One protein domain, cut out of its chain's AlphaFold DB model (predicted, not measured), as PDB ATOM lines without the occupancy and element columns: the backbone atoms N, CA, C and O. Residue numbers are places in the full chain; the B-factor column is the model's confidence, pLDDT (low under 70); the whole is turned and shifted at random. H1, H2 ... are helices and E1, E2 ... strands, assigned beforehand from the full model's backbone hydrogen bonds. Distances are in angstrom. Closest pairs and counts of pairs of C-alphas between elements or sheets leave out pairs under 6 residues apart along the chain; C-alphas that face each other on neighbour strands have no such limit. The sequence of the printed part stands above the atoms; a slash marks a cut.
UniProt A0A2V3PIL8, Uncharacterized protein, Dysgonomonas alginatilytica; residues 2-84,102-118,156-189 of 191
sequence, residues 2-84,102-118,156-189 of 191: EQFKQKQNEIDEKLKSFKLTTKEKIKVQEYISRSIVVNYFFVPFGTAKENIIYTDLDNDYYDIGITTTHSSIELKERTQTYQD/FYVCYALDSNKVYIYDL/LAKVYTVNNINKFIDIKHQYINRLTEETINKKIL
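AT A GLANCE: This is residues 2 to 84, 102 to 118 and 156 to 189 of the 191 residues of an uncharacterized protein of Dysgonomonas alginatilytica (UniProt A0A2V3PIL8). A sheet of four strands has the long helix H2 across one face and no named helix on the other; H3 crosses H2 on its side away from the sheet, H1 lies beside H3, and H4 packs on H2. The 134 printed residues run H1 H2 E1 E2 E3 E4 H3 H4, class mixed, helices and strands. The sheet is mixed, in the order E1 E2 E3 E4. The whole is compact and rounded, radius of gyration of the C-alphas 14.7 A, spans 35 by 35 by 31 A.

HOW THE PARTS SIT: E1 (residues 73 to 78) and E2 (102 to 107) are parallel, with N 76 and O 104 at 2.8 A. E2 and E3 (112 to 117) form an antiparallel hairpin, N 105 and O 114 at 2.9 A. E3 and E4 (158 to 161) are antiparallel, N 113 and O 160 at 2.8 A. H2 (22 to 42) is on the sheet, height 7.4 A, making two layers, one of helix and one of strands; its closest C-alphas to E1 are those of Arg 34 and Leu 75, 5.7 A. With residues 29 to 36 alone H2 touches H3 (165 to 178) at a steep tilt of 62 degrees, closest C-alphas Ile 32 and Lys 172, 6.5 A. H3 touches H1 (2 to 16) at a shallow tilt of 16 degrees, the same way, closest C-alphas Ile 11 and His 173, 6.4 A. With residues 24 to 31 alone H2 touches H4 (181 to 189), about perpendicular at 75 degrees, closest C-alphas Val 28 and Ile 188, 6.4 A. Every O i to N i+4 pair is within hydrogen-bond range in H1, H2 and H3, and 4 of 5 in H4.

IN THESE COORDINATES: H2 is 28.8 A long, H1 21.0 A and H3 20.3 A; E1, E2 and E3 are 16.0 A each. C-alpha 2 is at (167.767, 172.167, 159.590), C-alpha 189 at (187.400, 194.427, 166.404).

THE WHOLE: The C-alphas farthest apart, Glu 2 and Thr 67, are 41.8 A apart. Residues 85 to 101 and 119 to 155 are not printed; the C-alpha gaps are 15.8 A and 9.7 A. The link from H2 to E1 is long, 30 residues. Mean pLDDT of the printed part is 71.2, with residues 39 to 71 among those under 70.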
ATOM      1  N   GLU A   2     166.796 172.438 160.668       59.16
ATOM      2  CA  GLU A   2     167.767 172.167 159.590       59.16
ATOM      3  C   GLU A   2     168.118 173.413 158.752       59.16
ATOM      4  O   GLU A   2     169.290 173.747 158.612       59.16
ATOM      5  N   GLN A   3     167.117 174.211 158.356       62.72
ATOM      6  CA  GLN A   3     167.331 175.516 157.702       62.72
ATOM      7  C   GLN A   3     168.104 176.525 158.574       62.72
ATOM      8  O   GLN A   3     168.868 177.334 158.057       62.72
ATOM      9  N   PHE A   4     167.937 176.470 159.902       64.31
ATOM     10  CA  PHE A   4     168.677 177.321 160.841       64.31
ATOM     11  C   PHE A   4     170.173 176.988 160.818       64.31
ATOM     12  O   PHE A   4     171.005 177.885 160.687       64.31
ATOM     13  N   LYS A   5     170.510 175.693 160.897       69.88
ATOM     14  CA  LYS A   5     171.897 175.218 160.819       69.88
ATOM     15  C   LYS A   5     172.529 175.567 159.473       69.88
ATOM     16  O   LYS A   5     173.659 176.033 159.446       69.88
ATOM     17  N   GLN A   6     171.790 175.406 158.376       72.31
ATOM     18  CA  GLN A   6     172.277 175.750 157.041       72.31
ATOM     19  C   GLN A   6     172.608 177.243 156.914       72.31
ATOM     20  O   GLN A   6     173.713 177.588 156.506       72.31
ATOM     21  N   LYS A   7     171.705 178.132 157.341       69.12
ATOM     22  CA  LYS A   7     171.962 179.575 157.283       69.12
ATOM     23  C   LYS A   7     173.091 180.008 158.226       69.12
ATOM     24  O   LYS A   7     173.878 180.868 157.853       69.12
ATOM     25  N   GLN A   8     173.224 179.404 159.409       72.69
ATOM     26  CA  GLN A   8     174.390 179.639 160.275       72.69
ATOM     27  C   GLN A   8     175.700 179.177 159.621       72.69
ATOM     28  O   GLN A   8     176.699 179.888 159.681       72.69
ATOM     29  N   ASN A   9     175.689 178.044 158.913       78.12
ATOM     30  CA  ASN A   9     176.862 177.589 158.169       78.12
ATOM     31  C   ASN A   9     177.247 178.577 157.062       78.12
ATOM     32  O   ASN A   9     178.422 178.879 156.906       78.12
ATOM     33  N   GLU A  10     176.286 179.129 156.321       77.12
ATOM     34  CA  GLU A  10     176.563 180.147 155.296       77.12
ATOM     35  C   GLU A  10     177.178 181.427 155.904       77.12
ATOM     36  O   GLU A  10     178.095 182.014 155.323       77.12
ATOM     37  N   ILE A  11     176.712 181.840 157.091       76.19
ATOM     38  CA  ILE A  11     177.314 182.929 157.879       76.19
ATOM     39  C   ILE A  11     178.774 182.596 158.200       76.19
ATOM     40  O   ILE A  11     179.668 183.411 157.960       76.19
ATOM     41  N   ASP A  12     179.027 181.393 158.710       76.88
ATOM     42  CA  ASP A  12     180.363 180.954 159.098       76.88
ATOM     43  C   ASP A  12     181.306 180.815 157.895       76.88
ATOM     44  O   ASP A  12     182.465 181.224 157.998       76.88
ATOM     45  N   GLU A  13     180.832 180.305 156.753       81.06
ATOM     46  CA  GLU A  13     181.585 180.247 155.492       81.06
ATOM     47  C   GLU A  13     181.971 181.644 155.016       81.06
ATOM     48  O   GLU A  13     183.131 181.896 154.680       81.06
ATOM     49  N   LYS A  14     181.041 182.600 155.065       78.19
ATOM     50  CA  LYS A  14     181.362 183.978 154.698       78.19
ATOM     51  C   LYS A  14     182.354 184.612 155.669       78.19
ATOM     52  O   LYS A  14     183.266 185.314 155.251       78.19
ATOM     53  N   LEU A  15     182.256 184.320 156.963       81.38
ATOM     54  CA  LEU A  15     183.243 184.776 157.940       81.38
ATOM     55  C   LEU A  15     184.616 184.094 157.779       81.38
ATOM     56  O   LEU A  15     185.621 184.652 158.230       81.38
ATOM     57  N   LYS A  16     184.711 182.919 157.131       80.12
ATOM     58  CA  LYS A  16     186.004 182.280 156.816       80.12
ATOM     59  C   LYS A  16     186.815 183.082 155.799       80.12
ATOM     60  O   LYS A  16     188.040 183.098 155.929       80.12
ATOM     61  N   SER A  17     186.185 183.790 154.855       82.50
ATOM     62  CA  SER A  17     186.926 184.579 153.853       82.50
ATOM     63  C   SER A  17     187.720 185.737 154.466       82.50
ATOM     64  O   SER A  17     188.713 186.168 153.890       82.50
ATOM     65  N   PHE A  18     187.335 186.201 155.659       82.75
ATOM     66  CA  PHE A  18     188.005 187.282 156.391       82.75
ATOM     67  C   PHE A  18     189.165 186.813 157.291       82.75
ATOM     68  O   PHE A  18     189.694 187.610 158.058       82.75
ATOM     69  N   LYS A  19     189.555 185.525 157.250       85.81
ATOM     70  CA  LYS A  19     190.664 184.952 158.053       85.81
ATOM     71  C   LYS A  19     190.574 185.250 159.566       85.81
ATOM     72  O   LYS A  19     191.588 185.366 160.250       85.81
ATOM     73  N   LEU A  20     189.355 185.354 160.094       84.69
ATOM     74  CA  LEU A  20     189.093 185.665 161.500       84.69
ATOM     75  C   LEU A  20     189.294 184.446 162.408       84.69
ATOM     76  O   LEU A  20     188.917 183.323 162.058       84.69
ATOM     77  N   THR A  21     189.794 184.676 163.620       85.19
ATOM     78  CA  THR A  21     189.765 183.675 164.699       85.19
ATOM     79  C   THR A  21     188.327 183.401 165.150       85.19
ATOM     80  O   THR A  21     187.441 184.240 164.986       85.19
ATOM     81  N   THR A  22     188.071 182.262 165.799       81.06
ATOM     82  CA  THR A  22     186.738 181.926 166.340       81.06
ATOM     83  C   THR A  22     186.180 183.028 167.247       81.06
ATOM     84  O   THR A  22     185.023 183.420 167.117       81.06
ATOM     85  N   LYS A  23     187.021 183.600 168.119       79.31
ATOM     86  CA  LYS A  23     186.644 184.700 169.021       79.31
ATOM     87  C   LYS A  23     186.195 185.947 168.261       79.31
ATOM     88  O   LYS A  23     185.267 186.631 168.685       79.31
ATOM     89  N   GLU A  24     186.855 186.264 167.156       84.50
ATOM     90  CA  GLU A  24     186.519 187.422 166.326       84.50
ATOM     91  C   GLU A  24     185.246 187.189 165.527       84.50
ATOM     92  O   GLU A  24     184.413 188.089 165.461       84.50
ATOM     93  N   LYS A  25     185.040 185.972 165.011       85.19
ATOM     94  CA  LYS A  25     183.780 185.591 164.363       85.19
ATOM     95  C   LYS A  25     182.596 185.772 165.308       85.19
ATOM     96  O   LYS A  25     181.618 186.407 164.929       85.19
ATOM     97  N   ILE A  26     182.719 185.301 166.552       83.25
ATOM     98  CA  ILE A  26     181.686 185.485 167.583       83.25
ATOM     99  C   ILE A  26     181.421 186.974 167.823       83.25
ATOM    100  O   ILE A  26     180.268 187.390 167.804       83.25
ATOM    101  N   LYS A  27     182.466 187.798 167.977       81.88
ATOM    102  CA  LYS A  27     182.303 189.251 168.159       81.88
ATOM    103  C   LYS A  27     181.572 189.918 166.993       81.88
ATOM    104  O   LYS A  27     180.730 190.776 167.228       81.88
ATOM    105  N   VAL A  28     181.886 189.542 165.753       83.50
ATOM    106  CA  VAL A  28     181.201 190.065 164.560       83.50
ATOM    107  C   VAL A  28     179.726 189.677 164.569       83.50
ATOM    108  O   VAL A  28     178.866 190.527 164.352       83.50
ATOM    109  N   GLN A  29     179.422 188.417 164.873       84.69
ATOM    110  CA  GLN A  29     178.044 187.941 164.964       84.69
ATOM    111  C   GLN A  29     177.257 188.653 166.074       84.69
ATOM    112  O   GLN A  29     176.178 189.180 165.804       84.69
ATOM    113  N   GLU A  30     177.824 188.756 167.280       85.06
ATOM    114  CA  GLU A  30     177.231 189.475 168.416       85.06
ATOM    115  C   GLU A  30     177.011 190.962 168.098       85.06
ATOM    116  O   GLU A  30     175.963 191.511 168.435       85.06
ATOM    117  N   TYR A  31     177.950 191.610 167.400       79.88
ATOM    118  CA  TYR A  31     177.824 193.008 166.975       79.88
ATOM    119  C   TYR A  31     176.639 193.224 166.020       79.88
ATOM    120  O   TYR A  31     175.856 194.165 166.182       79.88
ATOM    121  N   ILE A  32     176.465 192.334 165.040       80.56
ATOM    122  CA  ILE A  32     175.335 192.405 164.104       80.56
ATOM    123  C   ILE A  32     174.024 192.140 164.835       80.56
ATOM    124  O   ILE A  32     173.078 192.914 164.701       80.56
ATOM    125  N   SER A  33     173.969 191.089 165.651       82.00
ATOM    126  CA  SER A  33     172.776 190.762 166.430       82.00
ATOM    127  C   SER A  33     172.389 191.888 167.379       82.00
ATOM    128  O   SER A  33     171.206 192.192 167.503       82.00
ATOM    129  N   ARG A  34     173.368 192.576 167.981       79.12
ATOM    130  CA  ARG A  34     173.140 193.794 168.768       79.12
ATOM    131  C   ARG A  34     172.472 194.877 167.932       79.12
ATOM    132  O   ARG A  34     171.456 195.411 168.357       79.12
ATOM    133  N   SER A  35     172.991 195.143 166.737       73.44
ATOM    134  CA  SER A  35     172.439 196.151 165.817       73.44
ATOM    135  C   SER A  35     170.985 195.845 165.436       73.44
ATOM    136  O   SER A  35     170.142 196.740 165.410       73.44
ATOM    137  N   ILE A  36     170.666 194.567 165.197       73.81
ATOM    138  CA  ILE A  36     169.297 194.113 164.924       73.81
ATOM    139  C   ILE A  36     168.423 194.323 166.167       73.81
ATOM    140  O   ILE A  36     167.381 194.967 166.087       73.81
ATOM    141  N   VAL A  37     168.847 193.832 167.331       76.00
ATOM    142  CA  VAL A  37     168.074 193.933 168.577       76.00
ATOM    143  C   VAL A  37     167.776 195.390 168.953       76.00
ATOM    144  O   VAL A  37     166.644 195.690 169.329       76.00
ATOM    145  N   VAL A  38     168.739 196.304 168.817       72.44
ATOM    146  CA  VAL A  38     168.535 197.741 169.088       72.44
ATOM    147  C   VAL A  38     167.394 198.307 168.251       72.44
ATOM    148  O   VAL A  38     166.431 198.843 168.802       72.44
ATOM    149  N   ASN A  39     167.461 198.095 166.937       67.81
ATOM    150  CA  ASN A  39     166.467 198.594 165.991       67.81
ATOM    151  C   ASN A  39     165.069 198.003 166.217       67.81
ATOM    152  O   ASN A  39     164.072 198.698 166.050       67.81
ATOM    153  N   TYR A  40     164.981 196.726 166.591       67.94
ATOM    154  CA  TYR A  40     163.694 196.052 166.768       67.94
ATOM    155  C   TYR A  40     163.031 196.320 168.123       67.94
ATOM    156  O   TYR A  40     161.802 196.318 168.195       67.94
ATOM    157  N   PHE A  41     163.812 196.491 169.196       67.81
ATOM    158  CA  PHE A  41     163.280 196.430 170.564       67.81
ATOM    159  C   PHE A  41     163.483 197.696 171.396       67.81
ATOM    160  O   PHE A  41     162.733 197.901 172.351       67.81
ATOM    161  N   PHE A  42     164.474 198.530 171.075       63.66
ATOM    162  CA  PHE A  42     164.813 199.703 171.886       63.66
ATOM    163  C   PHE A  42     164.413 201.031 171.228       63.66
ATOM    164  O   PHE A  42     164.122 201.999 171.935       63.66
ATOM    165  N   VAL A  43     164.339 201.093 169.898       61.25
ATOM    166  CA  VAL A  43     163.887 202.290 169.176       61.25
ATOM    167  C   VAL A  43     162.346 202.313 169.105       61.25
ATOM    168  O   VAL A  43     161.751 201.383 168.558       61.25
ATOM    169  N   PRO A  44     161.661 203.341 169.654       44.25
ATOM    170  CA  PRO A  44     160.212 203.484 169.518       44.25
ATOM    171  C   PRO A  44     159.859 203.735 168.045       44.25
ATOM    172  O   PRO A  44     160.404 204.625 167.398       44.25
ATOM    173  N   PHE A  45     158.966 202.917 167.492       40.44
ATOM    174  CA  PHE A  45     158.620 202.912 166.072       40.44
ATOM    175  C   PHE A  45     158.097 204.269 165.566       40.44
ATOM    176  O   PHE A  45     156.968 204.658 165.848       40.44
ATOM    177  N   GLY A  46     158.901 204.923 164.726       33.53
ATOM    178  CA  GLY A  46     158.452 205.862 163.690       33.53
ATOM    179  C   GLY A  46     158.968 205.496 162.292       33.53
ATOM    180  O   GLY A  46     158.350 205.833 161.289       33.53
ATOM    181  N   THR A  47     160.071 204.747 162.203       37.31
ATOM    182  CA  THR A  47     160.678 204.342 160.932       37.31
ATOM    183  C   THR A  47     161.477 203.054 161.105       37.31
ATOM    184  O   THR A  47     162.704 203.071 161.056       37.31
ATOM    185  N   ALA A  48     160.808 201.904 161.198       39.56
ATOM    186  CA  ALA A  48     161.399 200.703 160.608       39.56
ATOM    187  C   ALA A  48     161.337 200.889 159.082       39.56
ATOM    188  O   ALA A  48     160.510 200.291 158.400       39.56
ATOM    189  N   LYS A  49     162.132 201.834 158.557       33.53
ATOM    190  CA  LYS A  49     162.305 202.004 157.119       33.53
ATOM    191  C   LYS A  49     162.819 200.660 156.615       33.53
ATOM    192  O   LYS A  49     163.703 200.059 157.218       33.53
ATOM    193  N   GLU A  50     162.281 200.197 155.496       34.28
ATOM    194  CA  GLU A  50     162.798 199.033 154.764       34.28
ATOM    195  C   GLU A  50     164.303 199.184 154.446       34.28
ATOM    196  O   GLU A  50     165.017 198.203 154.268       34.28
ATOM    197  N   ASN A  51     164.801 200.423 154.510       33.12
ATOM    198  CA  ASN A  51     166.182 200.766 154.812       33.12
ATOM    199  C   ASN A  51     166.367 200.932 156.324       33.12
ATOM    200  O   ASN A  51     166.170 202.035 156.842       33.12
ATOM    201  N   ILE A  52     166.760 199.865 157.027       33.31
ATOM    202  CA  ILE A  52     167.307 200.003 158.378       33.31
ATOM    203  C   ILE A  52     168.522 200.915 158.213       33.31
ATOM    204  O   ILE A  52     169.557 200.491 157.694       33.31
ATOM    205  N   ILE A  53     168.365 202.190 158.574       32.19
ATOM    206  CA  ILE A  53     169.500 203.045 158.875       32.19
ATOM    207  C   ILE A  53     170.095 202.330 160.070       32.19
ATOM    208  O   ILE A  53     169.518 202.298 161.153       32.19
ATOM    209  N   TYR A  54     171.164 201.594 159.771       39.81
ATOM    210  CA  TYR A  54     172.126 201.050 160.708       39.81
ATOM    211  C   TYR A  54     172.206 202.003 161.889       39.81
ATOM    212  O   TYR A  54     172.107 203.203 161.657       39.81
ATOM    213  N   THR A  55     172.390 201.509 163.112       37.06
ATOM    214  CA  THR A  55     172.986 202.336 164.166       37.06
ATOM    215  C   THR A  55     174.227 202.959 163.547       37.06
ATOM    216  O   THR A  55     175.273 202.319 163.408       37.06
ATOM    217  N   ASP A  56     174.023 204.151 163.003       35.03
ATOM    218  CA  ASP A  56     175.026 204.966 162.403       35.03
ATOM    219  C   ASP A  56     175.894 205.240 163.603       35.03
ATOM    220  O   ASP A  56     175.393 205.612 164.673       35.03
ATOM    221  N   LEU A  57     177.182 204.974 163.454       41.22
ATOM    222  CA  LEU A  57     178.145 205.221 164.519       41.22
ATOM    223  C   LEU A  57     178.131 206.698 164.961       41.22
ATOM    224  O   LEU A  57     178.763 207.023 165.960       41.22
ATOM    225  N   ASP A  58     177.354 207.539 164.272       37.09
ATOM    226  CA  ASP A  58     177.198 208.958 164.503       37.09
ATOM    227  C   ASP A  58     175.812 209.405 165.040       37.09
ATOM    228  O   ASP A  58     175.720 210.560 165.442       37.09
ATOM    229  N   ASN A  59     174.734 208.585 165.087       37.19
ATOM    230  CA  ASN A  59     173.377 209.162 165.290       37.19
ATOM    231  C   ASN A  59     172.279 208.380 166.051       37.19
ATOM    232  O   ASN A  59     171.111 208.758 165.947       37.19
ATOM    233  N   ASP A  60     172.580 207.355 166.856       38.12
ATOM    234  CA  ASP A  60     171.514 206.620 167.569       38.12
ATOM    235  C   ASP A  60     171.656 206.636 169.095       38.12
ATOM    236  O   ASP A  60     172.667 206.174 169.616       38.12
ATOM    237  N   TYR A  61     170.622 207.104 169.816       41.69
ATOM    238  CA  TYR A  61     170.544 207.372 171.276       41.69
ATOM    239  C   TYR A  61     170.898 206.194 172.211       41.69
ATOM    240  O   TYR A  61     170.912 206.359 173.434       41.69
ATOM    241  N   TYR A  62     171.165 205.013 171.657       42.88
ATOM    242  CA  TYR A  62     171.604 203.810 172.368       42.88
ATOM    243  C   TYR A  62     173.089 203.474 172.131       42.88
ATOM    244  O   TYR A  62     173.670 202.746 172.932       42.88
ATOM    245  N   ASP A  63     173.727 204.047 171.105       41.62
ATOM    246  CA  ASP A  63     175.171 203.950 170.820       41.62
ATOM    247  C   ASP A  63     175.891 205.330 170.911       41.62
ATOM    248  O   ASP A  63     177.081 205.421 170.610       41.62
ATOM    249  N   ILE A  64     175.230 206.413 171.368       34.09
ATOM    250  CA  ILE A  64     175.869 207.745 171.492       34.09
ATOM    251  C   ILE A  64     176.789 207.798 172.708       34.09
ATOM    252  O   ILE A  64     176.340 207.833 173.854       34.09
ATOM    253  N   GLY A  65     178.085 207.892 172.424       30.84
ATOM    254  CA  GLY A  65     179.110 208.199 173.412       30.84
ATOM    255  C   GLY A  65     180.167 207.118 173.555       30.84
ATOM    256  O   GLY A  65     180.553 206.798 174.676       30.84
ATOM    257  N   ILE A  66     180.699 206.591 172.445       33.81
ATOM    258  CA  ILE A  66     182.000 205.916 172.485       33.81
ATOM    259  C   ILE A  66     183.075 206.985 172.763       33.81
ATOM    260  O   ILE A  66     183.850 207.368 171.891       33.81
ATOM    261  N   THR A  67     183.190 207.422 174.018       31.25
ATOM    262  CA  THR A  67     184.531 207.408 174.597       31.25
ATOM    263  C   THR A  67     184.942 205.939 174.606       31.25
ATOM    264  O   THR A  67     184.133 205.039 174.815       31.25
ATOM    265  N   THR A  68     186.176 205.672 174.218       40.62
ATOM    266  CA  THR A  68     186.720 204.422 173.666       40.62
ATOM    267  C   THR A  68     186.529 203.121 174.477       40.62
ATOM    268  O   THR A  68     187.036 202.079 174.059       40.62
ATOM    269  N   THR A  69     185.761 203.105 175.571       44.03
ATOM    270  CA  THR A  69     185.751 202.041 176.584       44.03
ATOM    271  C   THR A  69     184.379 201.524 177.059       44.03
ATOM    272  O   THR A  69     184.367 200.453 177.669       44.03
ATOM    273  N   HIS A  70     183.233 202.160 176.756       51.06
ATOM    274  CA  HIS A  70     181.941 201.781 177.375       51.06
ATOM    275  C   HIS A  70     180.760 201.739 176.379       51.06
ATOM    276  O   HIS A  70     180.331 202.763 175.869       51.06
ATOM    277  N   SER A  71     180.239 200.539 176.092       63.28
ATOM    278  CA  SER A  71     178.975 200.329 175.354       63.28
ATOM    279  C   SER A  71     177.810 200.359 176.339       63.28
ATOM    280  O   SER A  71     177.982 199.865 177.449       63.28
ATOM    281  N   SER A  72     176.637 200.871 175.950       70.31
ATOM    282  CA  SER A  72     175.426 200.811 176.788       70.31
ATOM    283  C   SER A  72     174.736 199.442 176.723       70.31
ATOM    284  O   SER A  72     173.994 199.076 177.627       70.31
ATOM    285  N   ILE A  73     175.033 198.648 175.684       80.50
ATOM    286  CA  ILE A  73     174.483 197.306 175.475       80.50
ATOM    287  C   ILE A  73     175.611 196.295 175.265       80.50
ATOM    288  O   ILE A  73     176.446 196.456 174.368       80.50
ATOM    289  N   GLU A  74     175.600 195.213 176.041       85.69
ATOM    290  CA  GLU A  74     176.386 194.000 175.787       85.69
ATOM    291  C   GLU A  74     175.423 192.892 175.354       85.69
ATOM    292  O   GLU A  74     174.534 192.512 176.117       85.69
ATOM    293  N   LEU A  75     175.600 192.363 174.139       87.50
ATOM    294  CA  LEU A  75     174.802 191.251 173.627       87.50
ATOM    295  C   LEU A  75     175.634 189.972 173.550       87.50
ATOM    296  O   LEU A  75     176.747 189.979 173.023       87.50
ATOM    297  N   LYS A  76     175.053 188.865 174.014       89.31
ATOM    298  CA  LYS A  76     175.592 187.512 173.882       89.31
ATOM    299  C   LYS A  76     174.643 186.594 173.137       89.31
ATOM    300  O   LYS A  76     173.488 186.440 173.517       89.31
ATOM    301  N   GLU A  77     175.155 185.938 172.102       86.25
ATOM    302  CA  GLU A  77     174.467 184.803 171.493       86.25
ATOM    303  C   GLU A  77     174.768 183.531 172.288       86.25
ATOM    304  O   GLU A  77     175.901 183.283 172.718       86.25
ATOM    305  N   ARG A  78     173.732 182.725 172.509       86.19
ATOM    306  CA  ARG A  78     173.803 181.452 173.224       86.19
ATOM    307  C   ARG A  78     173.129 180.387 172.384       86.19
ATOM    308  O   ARG A  78     172.029 180.586 171.879       86.19
ATOM    309  N   THR A  79     173.799 179.254 172.226       81.06
ATOM    310  CA  THR A  79     173.266 178.121 171.463       81.06
ATOM    311  C   THR A  79     172.017 177.544 172.108       81.06
ATOM    312  O   THR A  79     171.120 177.124 171.389       81.06
ATOM    313  N   GLN A  80     171.956 177.566 173.441       83.12
ATOM    314  CA  GLN A  80     170.836 177.059 174.213       83.12
ATOM    315  C   GLN A  80     170.367 178.040 175.287       83.12
ATOM    316  O   GLN A  80     171.087 178.962 175.685       83.12
ATOM    317  N   THR A  81     169.156 177.807 175.770       86.50
ATOM    318  CA  THR A  81     168.575 178.507 176.908       86.50
ATOM    319  C   THR A  81     169.105 177.900 178.203       86.50
ATOM    320  O   THR A  81     169.124 176.682 178.369       86.50
ATOM    321  N   TYR A  82     169.524 178.755 179.132       86.81
ATOM    322  CA  TYR A  82     169.970 178.365 180.468       86.81
ATOM    323  C   TYR A  82     169.031 178.962 181.514       86.81
ATOM    324  O   TYR A  82     168.287 179.892 181.209       86.81
ATOM    325  N   GLN A  83     169.076 178.442 182.740       90.12
ATOM    326  CA  GLN A  83     168.391 179.070 183.873       90.12
ATOM    327  C   GLN A  83     168.964 180.466 184.153       90.12
ATOM    328  O   GLN A  83     168.203 181.414 184.341       90.12
ATOM    329  N   ASP A  84     170.293 180.578 184.085       90.81
ATOM    330  CA  ASP A  84     171.041 181.799 184.344       90.81
ATOM    331  C   ASP A  84     171.985 182.120 183.184       90.81
ATOM    332  O   ASP A  84     172.641 181.236 182.620       90.81
ATOM    333  N   PHE A 102     172.185 197.921 179.409       87.94
ATOM    334  CA  PHE A 102     171.491 196.675 179.110       87.94
ATOM    335  C   PHE A 102     172.461 195.521 178.899       87.94
ATOM    336  O   PHE A 102     173.441 195.611 178.158       87.94
ATOM    337  N   TYR A 103     172.119 194.385 179.490       91.25
ATOM    338  CA  TYR A 103     172.683 193.106 179.090       91.25
ATOM    339  C   TYR A 103     171.631 192.323 178.313       91.25
ATOM    340  O   TYR A 103     170.471 192.253 178.715       91.25
ATOM    341  N   VAL A 104     172.017 191.759 177.174       90.19
ATOM    342  CA  VAL A 104     171.103 191.029 176.300       90.19
ATOM    343  C   VAL A 104     171.661 189.649 176.004       90.19
ATOM    344  O   VAL A 104     172.812 189.504 175.599       90.19
ATOM    345  N   CYS A 105     170.830 188.623 176.151       92.00
ATOM    346  CA  CYS A 105     171.140 187.276 175.690       92.00
ATOM    347  C   CYS A 105     170.144 186.840 174.623       92.00
ATOM    348  O   CYS A 105     168.940 186.842 174.861       92.00
ATOM    349  N   TYR A 106     170.643 186.442 173.457       87.88
ATOM    350  CA  TYR A 106     169.833 185.816 172.419       87.88
ATOM    351  C   TYR A 106     170.073 184.305 172.423       87.88
ATOM    352  O   TYR A 106     171.157 183.846 172.062       87.88
ATOM    353  N   ALA A 107     169.068 183.546 172.861       88.94
ATOM    354  CA  ALA A 107     169.085 182.089 172.880       88.94
ATOM    355  C   ALA A 107     168.535 181.539 171.558       88.94
ATOM    356  O   ALA A 107     167.373 181.755 171.207       88.94
ATOM    357  N   LEU A 108     169.398 180.846 170.819       81.50
ATOM    358  CA  LEU A 108     169.148 180.384 169.456       81.50
ATOM    359  C   LEU A 108     168.249 179.142 169.385       81.50
ATOM    360  O   LEU A 108     167.588 178.941 168.374       81.50
ATOM    361  N   ASP A 109     168.216 178.312 170.429       82.81
ATOM    362  CA  ASP A 109     167.370 177.112 170.502       82.81
ATOM    363  C   ASP A 109     165.884 177.437 170.680       82.81
ATOM    364  O   ASP A 109     165.017 176.758 170.131       82.81
ATOM    365  N   SER A 110     165.597 178.474 171.464       84.81
ATOM    366  CA  SER A 110     164.249 178.897 171.830       84.81
ATOM    367  C   SER A 110     163.800 180.159 171.101       84.81
ATOM    368  O   SER A 110     162.652 180.574 171.250       84.81
ATOM    369  N   ASN A 111     164.682 180.763 170.301       81.75
ATOM    370  CA  ASN A 111     164.467 182.018 169.579       81.75
ATOM    371  C   ASN A 111     164.053 183.165 170.513       81.75
ATOM    372  O   ASN A 111     163.246 184.023 170.142       81.75
ATOM    373  N   LYS A 112     164.574 183.168 171.742       87.56
ATOM    374  CA  LYS A 112     164.222 184.145 172.775       87.56
ATOM    375  C   LYS A 112     165.344 185.141 173.002       87.56
ATOM    376  O   LYS A 112     166.506 184.767 173.140       87.56
ATOM    377  N   VAL A 113     164.973 186.411 173.092       88.12
ATOM    378  CA  VAL A 113     165.842 187.511 173.511       88.12
ATOM    379  C   VAL A 113     165.496 187.859 174.955       88.12
ATOM    380  O   VAL A 113     164.373 188.265 175.251       88.12
ATOM    381  N   TYR A 114     166.468 187.691 175.842       92.31
ATOM    382  CA  TYR A 114     166.406 188.044 177.254       92.31
ATOM    383  C   TYR A 114     167.079 189.400 177.431       92.31
ATOM    384  O   TYR A 114     168.268 189.537 177.143       92.31
ATOM    385  N   ILE A 115     166.316 190.401 177.861       91.31
ATOM    386  CA  ILE A 115     166.782 191.775 178.039       91.31
ATOM    387  C   ILE A 115     166.795 192.112 179.525       91.31
ATOM    388  O   ILE A 115     165.747 192.167 180.168       91.31
ATOM    389  N   TYR A 116     167.984 192.380 180.046       92.94
ATOM    390  CA  TYR A 116     168.223 192.818 181.412       92.94
ATOM    391  C   TYR A 116     168.455 194.328 181.410       92.94
ATOM    392  O   TYR A 116     169.462 194.794 180.878       92.94
ATOM    393  N   ASP A 117     167.530 195.088 181.996       92.00
ATOM    394  CA  ASP A 117     167.769 196.491 182.344       92.00
ATOM    395  C   ASP A 117     168.516 196.528 183.675       92.00
ATOM    396  O   ASP A 117     167.923 196.316 184.733       92.00
ATOM    397  N   LEU A 118     169.827 196.761 183.618       91.19
ATOM    398  CA  LEU A 118     170.707 196.629 184.780       91.19
ATOM    399  C   LEU A 118     170.451 197.702 185.849       91.19
ATOM    400  O   LEU A 118     170.957 197.577 186.956       91.19
ATOM    401  N   LEU A 156     164.631 187.559 185.795       93.62
ATOM    402  CA  LEU A 156     164.904 188.995 185.917       93.62
ATOM    403  C   LEU A 156     164.846 189.710 184.560       93.62
ATOM    404  O   LEU A 156     164.783 190.936 184.504       93.62
ATOM    405  N   ALA A 157     164.891 188.957 183.459       93.75
ATOM    406  CA  ALA A 157     164.879 189.517 182.121       93.75
ATOM    407  C   ALA A 157     163.457 189.792 181.630       93.75
ATOM    408  O   ALA A 157     162.535 188.993 181.805       93.75
ATOM    409  N   LYS A 158     163.309 190.864 180.851       91.19
ATOM    410  CA  LYS A 158     162.194 190.966 179.916       91.19
ATOM    411  C   LYS A 158     162.456 190.020 178.747       91.19
ATOM    412  O   LYS A 158     163.479 190.135 178.072       91.19
ATOM    413  N   VAL A 159     161.534 189.095 178.505       90.75
ATOM    414  CA  VAL A 159     161.693 188.056 177.481       90.75
ATOM    415  C   VAL A 159     160.848 188.381 176.257       90.75
ATOM    416  O   VAL A 159     159.644 188.601 176.361       90.75
ATOM    417  N   TYR A 160     161.478 188.354 175.086       84.50
ATOM    418  CA  TYR A 160     160.810 188.481 173.796       84.50
ATOM    419  C   TYR A 160     161.069 187.247 172.950       84.50
ATOM    420  O   TYR A 160     162.198 186.771 172.865       84.50
ATOM    421  N   THR A 161     160.032 186.751 172.283       81.25
ATOM    422  CA  THR A 161     160.185 185.681 171.295       81.25
ATOM    423  C   THR A 161     160.307 186.307 169.914       81.25
ATOM    424  O   THR A 161     159.487 187.139 169.522       81.25
ATOM    425  N   VAL A 162     161.332 185.919 169.161       74.00
ATOM    426  CA  VAL A 162     161.487 186.329 167.767       74.00
ATOM    427  C   VAL A 162     160.482 185.538 166.933       74.00
ATOM    428  O   VAL A 162     160.715 184.384 166.584       74.00
ATOM    429  N   ASN A 163     159.356 186.175 166.602       63.78
ATOM    430  CA  ASN A 163     158.236 185.553 165.878       63.78
ATOM    431  C   ASN A 163     158.631 184.952 164.518       63.78
ATOM    432  O   ASN A 163     157.956 184.060 164.014       63.78
ATOM    433  N   ASN A 164     159.716 185.439 163.909       70.00
ATOM    434  CA  ASN A 164     160.255 184.888 162.674       70.00
ATOM    435  C   ASN A 164     161.785 184.827 162.746       70.00
ATOM    436  O   ASN A 164     162.480 185.778 162.381       70.00
ATOM    437  N   ILE A 165     162.312 183.693 163.217       68.44
ATOM    438  CA  ILE A 165     163.760 183.476 163.282       68.44
ATOM    439  C   ILE A 165     164.421 183.533 161.902       68.44
ATOM    440  O   ILE A 165     165.533 184.044 161.780       68.44
ATOM    441  N   ASN A 166     163.725 183.085 160.854       67.62
ATOM    442  CA  ASN A 166     164.242 183.172 159.495       67.62
ATOM    443  C   ASN A 166     164.469 184.634 159.109       67.62
ATOM    444  O   ASN A 166     165.550 184.943 158.635       67.62
ATOM    445  N   LYS A 167     163.547 185.547 159.444       70.00
ATOM    446  CA  LYS A 167     163.726 186.988 159.220       70.00
ATOM    447  C   LYS A 167     164.936 187.546 159.974       70.00
ATOM    448  O   LYS A 167     165.705 188.297 159.388       70.00
ATOM    449  N   PHE A 168     165.143 187.177 161.242       73.50
ATOM    450  CA  PHE A 168     166.322 187.624 162.002       73.50
ATOM    451  C   PHE A 168     167.629 187.157 161.346       73.50
ATOM    452  O   PHE A 168     168.579 187.928 161.215       73.50
ATOM    453  N   ILE A 169     167.666 185.904 160.895       73.38
ATOM    454  CA  ILE A 169     168.843 185.317 160.250       73.38
ATOM    455  C   ILE A 169     169.058 185.876 158.850       73.38
ATOM    456  O   ILE A 169     170.195 186.159 158.497       73.38
ATOM    457  N   ASP A 170     167.998 186.083 158.074       72.81
ATOM    458  CA  ASP A 170     168.063 186.683 156.739       72.81
ATOM    459  C   ASP A 170     168.625 188.097 156.822       72.81
ATOM    460  O   ASP A 170     169.499 188.477 156.045       72.81
ATOM    461  N   ILE A 171     168.191 188.849 157.832       74.44
ATOM    462  CA  ILE A 171     168.748 190.156 158.145       74.44
ATOM    463  C   ILE A 171     170.233 190.009 158.497       74.44
ATOM    464  O   ILE A 171     171.066 190.634 157.843       74.44
ATOM    465  N   LYS A 172     170.601 189.140 159.450       79.00
ATOM    466  CA  LYS A 172     172.009 188.894 159.827       79.00
ATOM    467  C   LYS A 172     172.875 188.527 158.610       79.00
ATOM    468  O   LYS A 172     173.976 189.052 158.465       79.00
ATOM    469  N   HIS A 173     172.353 187.718 157.695       76.06
ATOM    470  CA  HIS A 173     172.975 187.375 156.415       76.06
ATOM    471  C   HIS A 173     173.216 188.583 155.519       76.06
ATOM    472  O   HIS A 173     174.329 188.797 155.038       76.06
ATOM    473  N   GLN A 174     172.195 189.419 155.326       73.69
ATOM    474  CA  GLN A 174     172.322 190.663 154.566       73.69
ATOM    475  C   GLN A 174     173.388 191.593 155.167       73.69
ATOM    476  O   GLN A 174     174.140 192.209 154.411       73.69
ATOM    477  N   TYR A 175     173.503 191.661 156.499       73.50
ATOM    478  CA  TYR A 175     174.548 192.432 157.185       73.50
ATOM    479  C   TYR A 175     175.944 191.888 156.902       73.50
ATOM    480  O   TYR A 175     176.817 192.640 156.471       73.50
ATOM    481  N   ILE A 176     176.154 190.584 157.090       78.56
ATOM    482  CA  ILE A 176     177.450 189.946 156.820       78.56
ATOM    483  C   ILE A 176     177.828 190.121 155.353       78.56
ATOM    484  O   ILE A 176     178.999 190.326 155.031       78.56
ATOM    485  N   ASN A 177     176.838 190.136 154.458       75.06
ATOM    486  CA  ASN A 177     177.068 190.370 153.043       75.06
ATOM    487  C   ASN A 177     177.645 191.744 152.700       75.06
ATOM    488  O   ASN A 177     178.330 191.851 151.684       75.06
ATOM    489  N   ARG A 178     177.413 192.745 153.551       74.75
ATOM    490  CA  ARG A 178     177.878 194.129 153.382       74.75
ATOM    491  C   ARG A 178     179.153 194.439 154.173       74.75
ATOM    492  O   ARG A 178     179.677 195.542 154.050       74.75
ATOM    493  N   LEU A 179     179.649 193.506 154.991       76.50
ATOM    494  CA  LEU A 179     180.868 193.729 155.762       76.50
ATOM    495  C   LEU A 179     182.096 193.798 154.852       76.50
ATOM    496  O   LEU A 179     182.320 192.930 154.011       76.50
ATOM    497  N   THR A 180     182.924 194.810 155.091       81.69
ATOM    498  CA  THR A 180     184.278 194.914 154.545       81.69
ATOM    499  C   THR A 180     185.302 194.588 155.626       81.69
ATOM    500  O   THR A 180     185.025 194.730 156.820       81.69
ATOM    501  N   GLU A 181     186.510 194.194 155.221       83.38
ATOM    502  CA  GLU A 181     187.622 193.981 156.156       83.38
ATOM    503  C   GLU A 181     187.914 195.244 156.981       83.38
ATOM    504  O   GLU A 181     188.100 195.170 158.195       83.38
ATOM    505  N   GLU A 182     187.847 196.418 156.347       81.50
ATOM    506  CA  GLU A 182     187.985 197.705 157.028       81.50
ATOM    507  C   GLU A 182     186.918 197.905 158.114       81.50
ATOM    508  O   GLU A 182     187.247 198.287 159.238       81.50
ATOM    509  N   THR A 183     185.651 197.610 157.810       79.12
ATOM    510  CA  THR A 183     184.550 197.714 158.780       79.12
ATOM    511  C   THR A 183     184.786 196.777 159.961       79.12
ATOM    512  O   THR A 183     184.665 197.189 161.114       79.12
ATOM    513  N   ILE A 184     185.161 195.526 159.689       79.38
ATOM    514  CA  ILE A 184     185.419 194.531 160.731       79.38
ATOM    515  C   ILE A 184     186.568 194.989 161.633       79.38
ATOM    516  O   ILE A 184     186.405 195.017 162.851       79.38
ATOM    517  N   ASN A 185     187.702 195.393 161.063       80.31
ATOM    518  CA  ASN A 185     188.880 195.755 161.847       80.31
ATOM    519  C   ASN A 185     188.681 197.066 162.614       80.31
ATOM    520  O   ASN A 185     188.828 197.069 163.835       80.31
ATOM    521  N   LYS A 186     188.256 198.145 161.948       75.25
ATOM    522  CA  LYS A 186     188.148 199.468 162.585       75.25
ATOM    523  C   LYS A 186     186.950 199.583 163.527       75.25
ATOM    524  O   LYS A 186     187.080 200.140 164.613       75.25
ATOM    525  N   LYS A 187     185.778 199.073 163.126       72.38
ATOM    526  CA  LYS A 187     184.514 199.323 163.846       72.38
ATOM    527  C   LYS A 187     184.165 198.217 164.842       72.38
ATOM    528  O   LYS A 187     183.690 198.519 165.933       72.38
ATOM    529  N   ILE A 188     184.419 196.950 164.498       76.12
ATOM    530  CA  ILE A 188     183.991 195.803 165.321       76.12
ATOM    531  C   ILE A 188     185.115 195.315 166.238       76.12
ATOM    532  O   ILE A 188     184.939 195.197 167.452       76.12
ATOM    533  N   LEU A 189     186.275 194.997 165.664       76.06
ATOM    534  CA  LEU A 189     187.400 194.427 166.404       76.06
ATOM    535  C   LEU A 189     188.264 195.493 167.076       76.06
ATOM    536  O   LEU A 189     188.935 195.161 168.054       76.06
TER     537      LEU A 189